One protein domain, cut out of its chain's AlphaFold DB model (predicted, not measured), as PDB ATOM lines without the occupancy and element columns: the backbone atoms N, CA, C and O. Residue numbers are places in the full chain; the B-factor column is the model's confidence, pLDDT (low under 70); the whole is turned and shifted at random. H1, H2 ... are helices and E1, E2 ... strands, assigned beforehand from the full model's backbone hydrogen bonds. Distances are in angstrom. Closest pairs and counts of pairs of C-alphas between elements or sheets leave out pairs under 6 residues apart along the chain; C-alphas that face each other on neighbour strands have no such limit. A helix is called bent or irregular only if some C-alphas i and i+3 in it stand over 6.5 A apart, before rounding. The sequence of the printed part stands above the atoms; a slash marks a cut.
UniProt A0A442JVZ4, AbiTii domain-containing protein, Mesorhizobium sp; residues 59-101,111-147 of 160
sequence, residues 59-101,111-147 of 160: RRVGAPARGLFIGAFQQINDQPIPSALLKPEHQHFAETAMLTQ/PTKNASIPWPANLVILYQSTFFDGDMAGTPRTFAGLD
ATOM      1  N   ARG A  59      48.098  67.324  89.191       87.94
ATOM      2  CA  ARG A  59      48.617  65.950  89.125       87.94
ATOM      3  C   ARG A  59      47.514  64.899  89.287       87.94
ATOM      4  O   ARG A  59      47.785  63.710  89.115       87.94
ATOM      5  N   ARG A  60      46.281  65.316  89.592       88.75
ATOM      6  CA  ARG A  60      45.079  64.479  89.588       88.75
ATOM      7  C   ARG A  60      44.319  64.726  88.293       88.75
ATOM      8  O   ARG A  60      43.740  65.786  88.088       88.75
ATOM      9  N   VAL A  61      44.322  63.737  87.409       88.75
ATOM     10  CA  VAL A  61      43.672  63.834  86.096       88.75
ATOM     11  C   VAL A  61      42.508  62.860  86.004       88.75
ATOM     12  O   VAL A  61      42.586  61.739  86.506       88.75
ATOM     13  N   GLY A  62      41.420  63.278  85.356       85.81
ATOM     14  CA  GLY A  62      40.296  62.393  85.059       85.81
ATOM     15  C   GLY A  62      40.729  61.325  84.057       85.81
ATOM     16  O   GLY A  62      41.089  61.650  82.926       85.81
ATOM     17  N   ALA A  63      40.715  60.062  84.471       84.69
ATOM     18  CA  ALA A  63      41.208  58.948  83.674       84.69
ATOM     19  C   ALA A  63      40.185  57.807  83.714       84.69
ATOM     20  O   ALA A  63      40.167  57.045  84.681       84.69
ATOM     21  N   PRO A  64      39.326  57.678  82.684       83.38
ATOM     22  CA  PRO A  64      38.361  56.595  82.644       83.38
ATOM     23  C   PRO A  64      39.087  55.250  82.553       83.38
ATOM     24  O   PRO A  64      39.979  55.055  81.718       83.38
ATOM     25  N   ALA A  65      38.683  54.294  83.385       84.75
ATOM     26  CA  ALA A  65      39.211  52.942  83.285       84.75
ATOM     27  C   ALA A  65      38.766  52.246  82.001       84.75
ATOM     28  O   ALA A  65      37.607  52.339  81.588       84.75
ATOM     29  N   ARG A  66      39.703  51.519  81.387       84.06
ATOM     30  CA  ARG A  66      39.463  50.708  80.196       84.06
ATOM     31  C   ARG A  66      40.004  49.294  80.388       84.06
ATOM     32  O   ARG A  66      41.124  49.070  80.844       84.06
ATOM     33  N   GLY A  67      39.185  48.310  80.054       81.25
ATOM     34  CA  GLY A  67      39.534  46.900  80.154       81.25
ATOM     35  C   GLY A  67      39.907  46.302  78.807       81.25
ATOM     36  O   GLY A  67      39.285  46.600  77.785       81.25
ATOM     37  N   LEU A  68      40.900  45.416  78.832       80.69
ATOM     38  CA  LEU A  68      41.106  44.412  77.800       80.69
ATOM     39  C   LEU A  68      40.480  43.098  78.270       80.69
ATOM     40  O   LEU A  68      40.948  42.500  79.243       80.69
ATOM     41  N   PHE A  69      39.455  42.641  77.558       77.06
ATOM     42  CA  PHE A  69      38.732  41.409  77.858       77.06
ATOM     43  C   PHE A  69      39.069  40.353  76.801       77.06
ATOM     44  O   PHE A  69      38.806  40.544  75.613       77.06
ATOM     45  N   ILE A  70      39.677  39.244  77.226       74.75
ATOM     46  CA  ILE A  70      40.095  38.144  76.346       74.75
ATOM     47  C   ILE A  70      39.281  36.906  76.717       74.75
ATOM     48  O   ILE A  70      39.398  36.399  77.827       74.75
ATOM     49  N   GLY A  71      38.460  36.431  75.785       70.38
ATOM     50  CA  GLY A  71      37.736  35.167  75.868       70.38
ATOM     51  C   GLY A  71      38.327  34.102  74.941       70.38
ATOM     52  O   GLY A  71      39.162  34.405  74.092       70.38
ATOM     53  N   ALA A  72      37.844  32.860  75.052       69.56
ATOM     54  CA  ALA A  72      38.338  31.714  74.275       69.56
ATOM     55  C   ALA A  72      38.327  31.922  72.746       69.56
ATOM     56  O   ALA A  72      39.171  31.374  72.044       69.56
ATOM     57  N   PHE A  73      37.392  32.728  72.230       72.19
ATOM     58  CA  PHE A  73      37.230  32.955  70.790       72.19
ATOM     59  C   PHE A  73      37.205  34.430  70.383       72.19
ATOM     60  O   PHE A  73      37.124  34.710  69.190       72.19
ATOM     61  N   GLN A  74      37.214  35.372  71.330       72.81
ATOM     62  CA  GLN A  74      37.008  36.799  71.062       72.81
ATOM     63  C   GLN A  74      37.876  37.659  71.983       72.81
ATOM     64  O   GLN A  74      38.015  37.362  73.167       72.81
ATOM     65  N   GLN A  75      38.414  38.752  71.443       78.81
ATOM     66  CA  GLN A  75      39.151  39.766  72.192       78.81
ATOM     67  C   GLN A  75      38.450  41.109  72.021       78.81
ATOM     68  O   GLN A  75      38.264  41.582  70.900       78.81
ATOM     69  N   ILE A  76      38.082  41.729  73.139       77.69
ATOM     70  CA  ILE A  76      37.443  43.038  73.171       77.69
ATOM     71  C   ILE A  76      38.404  44.018  73.848       77.69
ATOM     72  O   ILE A  76      38.741  43.874  75.024       77.69
ATOM     73  N   ASN A  77      38.863  45.000  73.076       80.75
ATOM     74  CA  ASN A  77      39.826  46.008  73.512       80.75
ATOM     75  C   ASN A  77      39.119  47.292  73.968       80.75
ATOM     76  O   ASN A  77      38.026  47.597  73.493       80.75
ATOM     77  N   ASP A  78      39.790  48.056  74.836       78.62
ATOM     78  CA  ASP A  78      39.451  49.441  75.195       78.62
ATOM     79  C   ASP A  78      38.019  49.671  75.710       78.62
ATOM     80  O   ASP A  78      37.465  50.764  75.564       78.62
ATOM     81  N   GLN A  79      37.411  48.669  76.350       82.50
ATOM     82  CA  GLN A  79      36.048  48.816  76.857       82.50
ATOM     83  C   GLN A  79      36.021  49.669  78.123       82.50
ATOM     84  O   GLN A  79      36.747  49.350  79.067       82.50
ATOM     85  N   PRO A  80      35.199  50.733  78.182       83.25
ATOM     86  CA  PRO A  80      35.094  51.559  79.371       83.25
ATOM     87  C   PRO A  80      34.497  50.748  80.523       83.25
ATOM     88  O   PRO A  80      33.499  50.052  80.347       83.25
ATOM     89  N   ILE A  81      35.096  50.869  81.705       83.94
ATOM     90  CA  ILE A  81      34.590  50.266  82.939       83.94
ATOM     91  C   ILE A  81      33.914  51.375  83.750       83.94
ATOM     92  O   ILE A  81      34.609  52.262  84.250       83.94
ATOM     93  N   PRO A  82      32.576  51.365  83.885       84.69
ATOM     94  CA  PRO A  82      31.876  52.324  84.727       84.69
ATOM     95  C   PRO A  82      32.319  52.194  86.188       84.69
ATOM     96  O   PRO A  82      32.334  51.090  86.735       84.69
ATOM     97  N   SER A  83      32.605  53.319  86.847       85.50
ATOM     98  CA  SER A  83      32.960  53.328  88.272       85.50
ATOM     99  C   SER A  83      31.844  52.758  89.152       85.50
ATOM    100  O   SER A  83      32.125  52.111  90.152       85.50
ATOM    101  N   ALA A  84      30.582  52.877  88.728       85.56
ATOM    102  CA  ALA A  84      29.426  52.301  89.413       85.56
ATOM    103  C   ALA A  84      29.470  50.764  89.573       85.56
ATOM    104  O   ALA A  84      28.780  50.234  90.440       85.56
ATOM    105  N   LEU A  85      30.266  50.044  88.767       83.25
ATOM    106  CA  LEU A  85      30.473  48.597  88.931       83.25
ATOM    107  C   LEU A  85      31.456  48.261  90.061       83.25
ATOM    108  O   LEU A  85      31.530  47.117  90.507       83.25
ATOM    109  N   LEU A  86      32.232  49.245  90.513       86.06
ATOM    110  CA  LEU A  86      33.202  49.097  91.584       86.06
ATOM    111  C   LEU A  86      32.562  49.458  92.923       86.06
ATOM    112  O   LEU A  86      31.700  50.338  93.027       86.06
ATOM    113  N   LYS A  87      33.052  48.819  93.985       87.94
ATOM    114  CA  LYS A  87      32.752  49.233  95.356       87.94
ATOM    115  C   LYS A  87      33.159  50.698  95.560       87.94
ATOM    116  O   LYS A  87      34.195  51.089  95.016       87.94
ATOM    117  N   PRO A  88      32.436  51.474  96.392       87.44
ATOM    118  CA  PRO A  88      32.723  52.892  96.632       87.44
ATOM    119  C   PRO A  88      34.190  53.189  96.975       87.44
ATOM    120  O   PRO A  88      34.770  54.143  96.473       87.44
ATOM    121  N   GLU A  89      34.824  52.310  97.753       87.88
ATOM    122  CA  GLU A  89      36.245  52.378  98.124       87.88
ATOM    123  C   GLU A  89      37.218  52.322  96.931       87.88
ATOM    124  O   GLU A  89      38.317  52.864  97.004       87.88
ATOM    125  N   HIS A  90      36.826  51.710  95.811       87.62
ATOM    126  CA  HIS A  90      37.677  51.478  94.640       87.62
ATOM    127  C   HIS A  90      37.303  52.343  93.426       87.62
ATOM    128  O   HIS A  90      37.987  52.274  92.407       87.62
ATOM    129  N   GLN A  91      36.249  53.163  93.507       86.94
ATOM    130  CA  GLN A  91      35.763  53.977  92.380       86.94
ATOM    131  C   GLN A  91      36.815  54.952  91.848       86.94
ATOM    132  O   GLN A  91      36.923  55.141  90.637       86.94
ATOM    133  N   HIS A  92      37.662  55.478  92.735       86.50
ATOM    134  CA  HIS A  92      38.739  56.397  92.375       86.50
ATOM    135  C   HIS A  92      39.689  55.827  91.305       86.50
ATOM    136  O   HIS A  92      40.180  56.598  90.484       86.50
ATOM    137  N   PHE A  93      39.884  54.499  91.241       84.81
ATOM    138  CA  PHE A  93      40.700  53.833  90.212       84.81
ATOM    139  C   PHE A  93      40.091  53.879  88.801       84.81
ATOM    140  O   PHE A  93      40.815  53.682  87.821       84.81
ATOM    141  N   ALA A  94      38.775  54.088  88.684       85.00
ATOM    142  CA  ALA A  94      38.071  54.205  87.406       85.00
ATOM    143  C   ALA A  94      37.785  55.645  86.979       85.00
ATOM    144  O   ALA A  94      37.411  55.864  85.827       85.00
ATOM    145  N   GLU A  95      37.941  56.603  87.891       86.31
ATOM    146  CA  GLU A  95      37.595  58.007  87.664       86.31
ATOM    147  C   GLU A  95      38.831  58.892  87.543       86.31
ATOM    148  O   GLU A  95      38.868  59.807  86.717       86.31
ATOM    149  N   THR A  96      39.857  58.619  88.348       87.00
ATOM    150  CA  THR A  96      41.015  59.499  88.509       87.00
ATOM    151  C   THR A  96      42.323  58.729  88.419       87.00
ATOM    152  O   THR A  96      42.450  57.611  88.911       87.00
ATOM    153  N   ALA A  97      43.332  59.359  87.827       87.50
ATOM    154  CA  ALA A  97      44.708  58.900  87.874       87.50
ATOM    155  C   ALA A  97      45.586  59.928  88.587       87.50
ATOM    156  O   ALA A  97      45.481  61.134  88.353       87.50
ATOM    157  N   MET A  98      46.478  59.426  89.439       88.12
ATOM    158  CA  MET A  98      47.489  60.224  90.123       88.12
ATOM    159  C   MET A  98      48.814  60.133  89.370       88.12
ATOM    160  O   MET A  98      49.391  59.055  89.205       88.12
ATOM    161  N   LEU A  99      49.304  61.281  88.919       88.62
ATOM    162  CA  LEU A  99      50.556  61.418  88.190       88.62
ATOM    163  C   LEU A  99      51.709  61.643  89.171       88.62
ATOM    164  O   LEU A  99      52.131  62.770  89.401       88.62
ATOM    165  N   THR A 100      52.234  60.582  89.780       90.00
ATOM    166  CA  THR A 100      53.314  60.698  90.783       90.00
ATOM    167  C   THR A 100      54.724  60.610  90.197       90.00
ATOM    168  O   THR A 100      55.704  60.812  90.907       90.00
ATOM    169  N   GLN A 101      54.867  60.322  88.903       89.81
ATOM    170  CA  GLN A 101      56.175  60.093  88.294       89.81
ATOM    171  C   GLN A 101      56.973  61.406  88.140       89.81
ATOM    172  O   GLN A 101      56.387  62.490  88.061       89.81
ATOM    173  N   PRO A 111      53.988  61.907  72.545       75.50
ATOM    174  CA  PRO A 111      52.680  62.560  72.603       75.50
ATOM    175  C   PRO A 111      51.640  61.893  71.693       75.50
ATOM    176  O   PRO A 111      50.441  62.091  71.871       75.50
ATOM    177  N   THR A 112      52.074  61.093  70.714       73.44
ATOM    178  CA  THR A 112      51.178  60.390  69.786       73.44
ATOM    179  C   THR A 112      50.663  59.058  70.330       73.44
ATOM    180  O   THR A 112      49.699  58.499  69.790       73.44
ATOM    181  N   LYS A 113      51.281  58.532  71.395       76.94
ATOM    182  CA  LYS A 113      50.918  57.247  71.997       76.94
ATOM    183  C   LYS A 113      50.043  57.459  73.219       76.94
ATOM    184  O   LYS A 113      50.304  58.323  74.046       76.94
ATOM    185  N   ASN A 114      49.035  56.605  73.366       72.12
ATOM    186  CA  ASN A 114      48.198  56.622  74.556       72.12
ATOM    187  C   ASN A 114      49.028  56.221  75.778       72.12
ATOM    188  O   ASN A 114      49.691  55.180  75.790       72.12
ATOM    189  N   ALA A 115      48.964  57.049  76.814       75.06
ATOM    190  CA  ALA A 115      49.465  56.698  78.124       75.06
ATOM    191  C   ALA A 115      48.467  55.743  78.790       75.06
ATOM    192  O   ALA A 115      47.255  55.915  78.702       75.06
ATOM    193  N   SER A 116      48.960  54.708  79.461       77.50
ATOM    194  CA  SER A 116      48.097  53.830  80.249       77.50
ATOM    195  C   SER A 116      48.739  53.578  81.599       77.50
ATOM    196  O   SER A 116      49.938  53.311  81.690       77.50
ATOM    197  N   ILE A 117      47.941  53.712  82.652       83.50
ATOM    198  CA  ILE A 117      48.349  53.446  84.024       83.50
ATOM    199  C   ILE A 117      47.679  52.130  84.417       83.50
ATOM    200  O   ILE A 117      46.459  52.091  84.560       83.50
ATOM    201  N   PRO A 118      48.426  51.021  84.539       83.19
ATOM    202  CA  PRO A 118      47.834  49.733  84.872       83.19
ATOM    203  C   PRO A 118      47.171  49.773  86.245       83.19
ATOM    204  O   PRO A 118      47.704  50.356  87.191       83.19
ATOM    205  N   TRP A 119      46.027  49.103  86.364       84.81
ATOM    206  CA  TRP A 119      45.449  48.843  87.674       84.81
ATOM    207  C   TRP A 119      46.357  47.911  88.490       84.81
ATOM    208  O   TRP A 119      47.048  47.062  87.914       84.81
ATOM    209  N   PRO A 120      46.356  48.017  89.832       85.75
ATOM    210  CA  PRO A 120      47.044  47.049  90.677       85.75
ATOM    211  C   PRO A 120      46.542  45.629  90.396       85.75
ATOM    212  O   PRO A 120      45.334  45.400  90.356       85.75
ATOM    213  N   ALA A 121      47.450  44.660  90.257       84.19
ATOM    214  CA  ALA A 121      47.088  43.281  89.907       84.19
ATOM    215  C   ALA A 121      46.049  42.669  90.866       84.19
ATOM    216  O   ALA A 121      45.113  42.009  90.425       84.19
ATOM    217  N   ASN A 122      46.155  42.961  92.165       86.25
ATOM    218  CA  ASN A 122      45.189  42.498  93.167       86.25
ATOM    219  C   ASN A 122      43.782  43.060  92.928       86.25
ATOM    220  O   ASN A 122      42.801  42.350  93.127       86.25
ATOM    221  N   LEU A 123      43.677  44.314  92.475       85.44
ATOM    222  CA  LEU A 123      42.398  44.938  92.147       85.44
ATOM    223  C   LEU A 123      41.803  44.316  90.880       85.44
ATOM    224  O   LEU A 123      40.608  44.039  90.831       85.44
ATOM    225  N   VAL A 124      42.647  44.029  89.884       84.62
ATOM    226  CA  VAL A 124      42.228  43.321  88.668       84.62
ATOM    227  C   VAL A 124      41.663  41.942  89.007       84.62
ATOM    228  O   VAL A 124      40.571  41.617  88.554       84.62
ATOM    229  N   ILE A 125      42.356  41.163  89.842       82.06
ATOM    230  CA  ILE A 125      41.898  39.835  90.280       82.06
ATOM    231  C   ILE A 125      40.595  39.939  91.080       82.06
ATOM    232  O   ILE A 125      39.678  39.149  90.859       82.06
ATOM    233  N   LEU A 126      40.483  40.926  91.976       85.12
ATOM    234  CA  LEU A 126      39.290  41.130  92.801       85.12
ATOM    235  C   LEU A 126      38.027  41.303  91.947       85.12
ATOM    236  O   LEU A 126      36.999  40.699  92.249       85.12
ATOM    237  N   TYR A 127      38.113  42.095  90.877       83.12
ATOM    238  CA  TYR A 127      36.977  42.384  90.000       83.12
ATOM    239  C   TYR A 127      36.882  41.477  88.771       83.12
ATOM    240  O   TYR A 127      35.889  41.539  88.052       83.12
ATOM    241  N   GLN A 128      37.862  40.601  88.541       75.88
ATOM    242  CA  GLN A 128      37.834  39.653  87.428       75.88
ATOM    243  C   GLN A 128      36.549  38.818  87.447       75.88
ATOM    244  O   GLN A 128      35.859  38.745  86.438       75.88
ATOM    245  N   SER A 129      36.188  38.252  88.599       70.69
ATOM    246  CA  SER A 129      34.953  37.464  88.736       70.69
ATOM    247  C   SER A 129      33.678  38.286  88.522       70.69
ATOM    248  O   SER A 129      32.697  37.770  88.013       70.69
ATOM    249  N   THR A 130      33.688  39.579  88.860       71.50
ATOM    250  CA  THR A 130      32.532  40.471  88.678       71.50
ATOM    251  C   THR A 130      32.298  40.824  87.209       71.50
ATOM    252  O   THR A 130      31.173  41.113  86.816       71.50
ATOM    253  N   PHE A 131      33.354  40.816  86.392       67.94
ATOM    254  CA  PHE A 131      33.254  41.101  84.961       67.94
ATOM    255  C   PHE A 131      32.998  39.854  84.105       67.94
ATOM    256  O   PHE A 131      32.541  39.988  82.971       67.94
ATOM    257  N   PHE A 132      33.280  38.657  84.626       64.00
ATOM    258  CA  PHE A 132      33.128  37.393  83.912       64.00
ATOM    259  C   PHE A 132      32.248  36.421  84.709       64.00
ATOM    260  O   PHE A 132      32.734  35.722  85.594       64.00
ATOM    261  N   ASP A 133      30.967  36.328  84.345       48.78
ATOM    262  CA  ASP A 133      30.106  35.216  84.754       48.78
ATOM    263  C   ASP A 133      30.267  34.064  83.748       48.78
ATOM    264  O   ASP A 133      29.742  34.109  82.633       48.78
ATOM    265  N   GLY A 134      31.018  33.029  84.130       47.50
ATOM    266  CA  GLY A 134      31.164  31.792  83.354       47.50
ATOM    267  C   GLY A 134      32.592  31.468  82.903       47.50
ATOM    268  O   GLY A 134      33.484  32.307  82.933       47.50
ATOM    269  N   ASP A 135      32.766  30.206  82.505       39.78
ATOM    270  CA  ASP A 135      33.984  29.394  82.307       39.78
ATOM    271  C   ASP A 135      35.007  29.915  81.260       39.78
ATOM    272  O   ASP A 135      35.438  29.204  80.353       39.78
ATOM    273  N   MET A 136      35.391  31.190  81.340       43.06
ATOM    274  CA  MET A 136      36.332  31.853  80.435       43.06
ATOM    275  C   MET A 136      37.612  32.218  81.193       43.06
ATOM    276  O   MET A 136      37.729  33.273  81.814       43.06
ATOM    277  N   ALA A 137      38.603  31.326  81.131       42.03
ATOM    278  CA  ALA A 137      39.943  31.542  81.667       42.03
ATOM    279  C   ALA A 137      40.746  32.506  80.771       42.03
ATOM    280  O   ALA A 137      41.526  32.086  79.918       42.03
ATOM    281  N   GLY A 138      40.556  33.813  80.954       41.09
ATOM    282  CA  GLY A 138      41.378  34.851  80.335       41.09
ATOM    283  C   GLY A 138      41.945  35.793  81.389       41.09
ATOM    284  O   GLY A 138      41.194  36.442  82.109       41.09
ATOM    285  N   THR A 139      43.273  35.880  81.504       40.59
ATOM    286  CA  THR A 139      43.954  36.876  82.349       40.59
ATOM    287  C   THR A 139      43.568  38.293  81.909       40.59
ATOM    288  O   THR A 139      43.939  38.678  80.793       40.59
ATOM    289  N   PRO A 140      42.883  39.099  82.740       45.12
ATOM    290  CA  PRO A 140      42.551  40.466  82.378       45.12
ATOM    291  C   PRO A 140      43.807  41.322  82.503       45.12
ATOM    292  O   PRO A 140      44.504  41.284  83.518       45.12
ATOM    293  N   ARG A 141      44.096  42.131  81.484       40.78
ATOM    294  CA  ARG A 141      44.943  43.310  81.672       40.78
ATOM    295  C   ARG A 141      44.035  44.529  81.677       40.78
ATOM    296  O   ARG A 141      43.630  45.011  80.625       40.78
ATOM    297  N   THR A 142      43.683  45.007  82.860       42.88
ATOM    298  CA  THR A 142      42.885  46.229  83.007       42.88
ATOM    299  C   THR A 142      43.817  47.419  83.201       42.88
ATOM    300  O   THR A 142      44.748  47.358  84.010       42.88
ATOM    301  N   PHE A 143      43.586  48.500  82.459       39.28
ATOM    302  CA  PHE A 143      44.408  49.704  82.513       39.28
ATOM    303  C   PHE A 143      43.524  50.945  82.686       39.28
ATOM    304  O   PHE A 143      42.494  51.098  82.037       39.28
ATOM    305  N   ALA A 144      43.939  51.892  83.519       37.00
ATOM    306  CA  ALA A 144      43.434  53.252  83.422       37.00
ATOM    307  C   ALA A 144      44.005  53.857  82.128       37.00
ATOM    308  O   ALA A 144      45.218  54.026  81.988       37.00
ATOM    309  N   GLY A 145      43.149  54.091  81.134       33.28
ATOM    310  CA  GLY A 145      43.563  54.639  79.848       33.28
ATOM    311  C   GLY A 145      43.591  56.160  79.914       33.28
ATOM    312  O   GLY A 145      42.539  56.790  79.985       33.28
ATOM    313  N   LEU A 146      44.777  56.759  79.843       34.44
ATOM    314  CA  LEU A 146      44.930  58.173  79.514       34.44
ATOM    315  C   LEU A 146      44.842  58.288  77.992       34.44
ATOM    316  O   LEU A 146      45.788  58.024  77.247       34.44
ATOM    317  N   ASP A 147      43.647  58.620  77.515       32.03
ATOM    318  CA  ASP A 147      43.411  58.865  76.100       32.03
ATOM    319  C   ASP A 147      44.059  60.189  75.682       32.03
ATOM    320  O   ASP A 147      43.445  61.253  75.760       32.03
TER     321      ASP A 147
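This is residues 59 to 101 and 111 to 147 of the 160 residues of the protein "AbiTii domain-containing protein" of Mesorhizobium sp (UniProt A0A442JVZ4). A strongly twisted sheet of four strands, E3, E2, E6 and E5, has helix H2 crossing over one face and the short helix H1 over that same face, while no named helix is on the other face. Beyond one end of the sheet, E1 and E4 pair as a small two-stranded ribbon, and E1 runs on into E2 across a break of 2 residues, with a bend of 60 degrees. The printed part has 80 residues with two named helices and six named strands, in the order E1, E2, E3, H1, E4, E5, H2, E6, and its class is mixed; both sheets are antiparallel. It is compact, with a radius of gyration of the C-alphas of 12.9 A, and the C-alphas span 40 by 32 by 19 A.

The larger sheet runs E3, residues 75 to 80, E2, residues 65 to 70, E6, residues 141 to 146, and E5, residues 115 to 118. E2 and E3 form a hairpin, with N 69 and O 76 2.9 A apart. E2 and E6 are antiparallel at 147 degrees, with N 66 and O 143 at 2.9 A, within hydrogen-bond range. E6 and E5 are antiparallel at 141 degrees, with N 144 and O 117 at 2.7 A. H2, residues 121 to 131, is on the sheet in two layers, a helix over one face of a sheet, at a height of 9.6 A. It runs across the strands, at 81 degrees to E6 on the local plane, and the closest C-alphas of the two are those of Val 124 and Thr 142, 6.4 A apart. H1, residues 92 to 95, is on the same face at a height of 8.8 A; its closest C-alpha pair with E2 is Ala 94 and Ala 65, 4.5 A. H1 and H2 are apart. E1, residues 60 to 62, runs on into E2 across a break of 2 residues, at 60 degrees. E1 is antiparallel to E4, residues 96 to 98, with N 97 and O 61 at 2.8 A. In H2, 5 of 7 O i to N i+4 pairs are within hydrogen-bond range; H1 is too short for such a pair.

E1 begins at C-alpha 60, (45.079, 64.479, 89.588). E2 measures 16.4 A from first to last C-alpha, E6 15.0 A, H2 14.9 A and E3 14.4 A. H2 is irregular, but only just: C-alphas 126 and 129 are 7.0 A apart. E6 ends at C-alpha 146, (44.930, 58.173, 79.514).

The two C-alphas farthest apart, those of Arg 59 and Asp 135, are 40.0 A apart. Residues 102 to 110 are not printed, and C-alphas 101 and 111 are 16.3 A apart across this cut, in the link from E4 to E5. The link from E3 to H1, 11 residues, is long. The mean pLDDT of the printed part is 74.1; residue 72 and residues 131 to 147 are under 70, and E6 has a mean of 38.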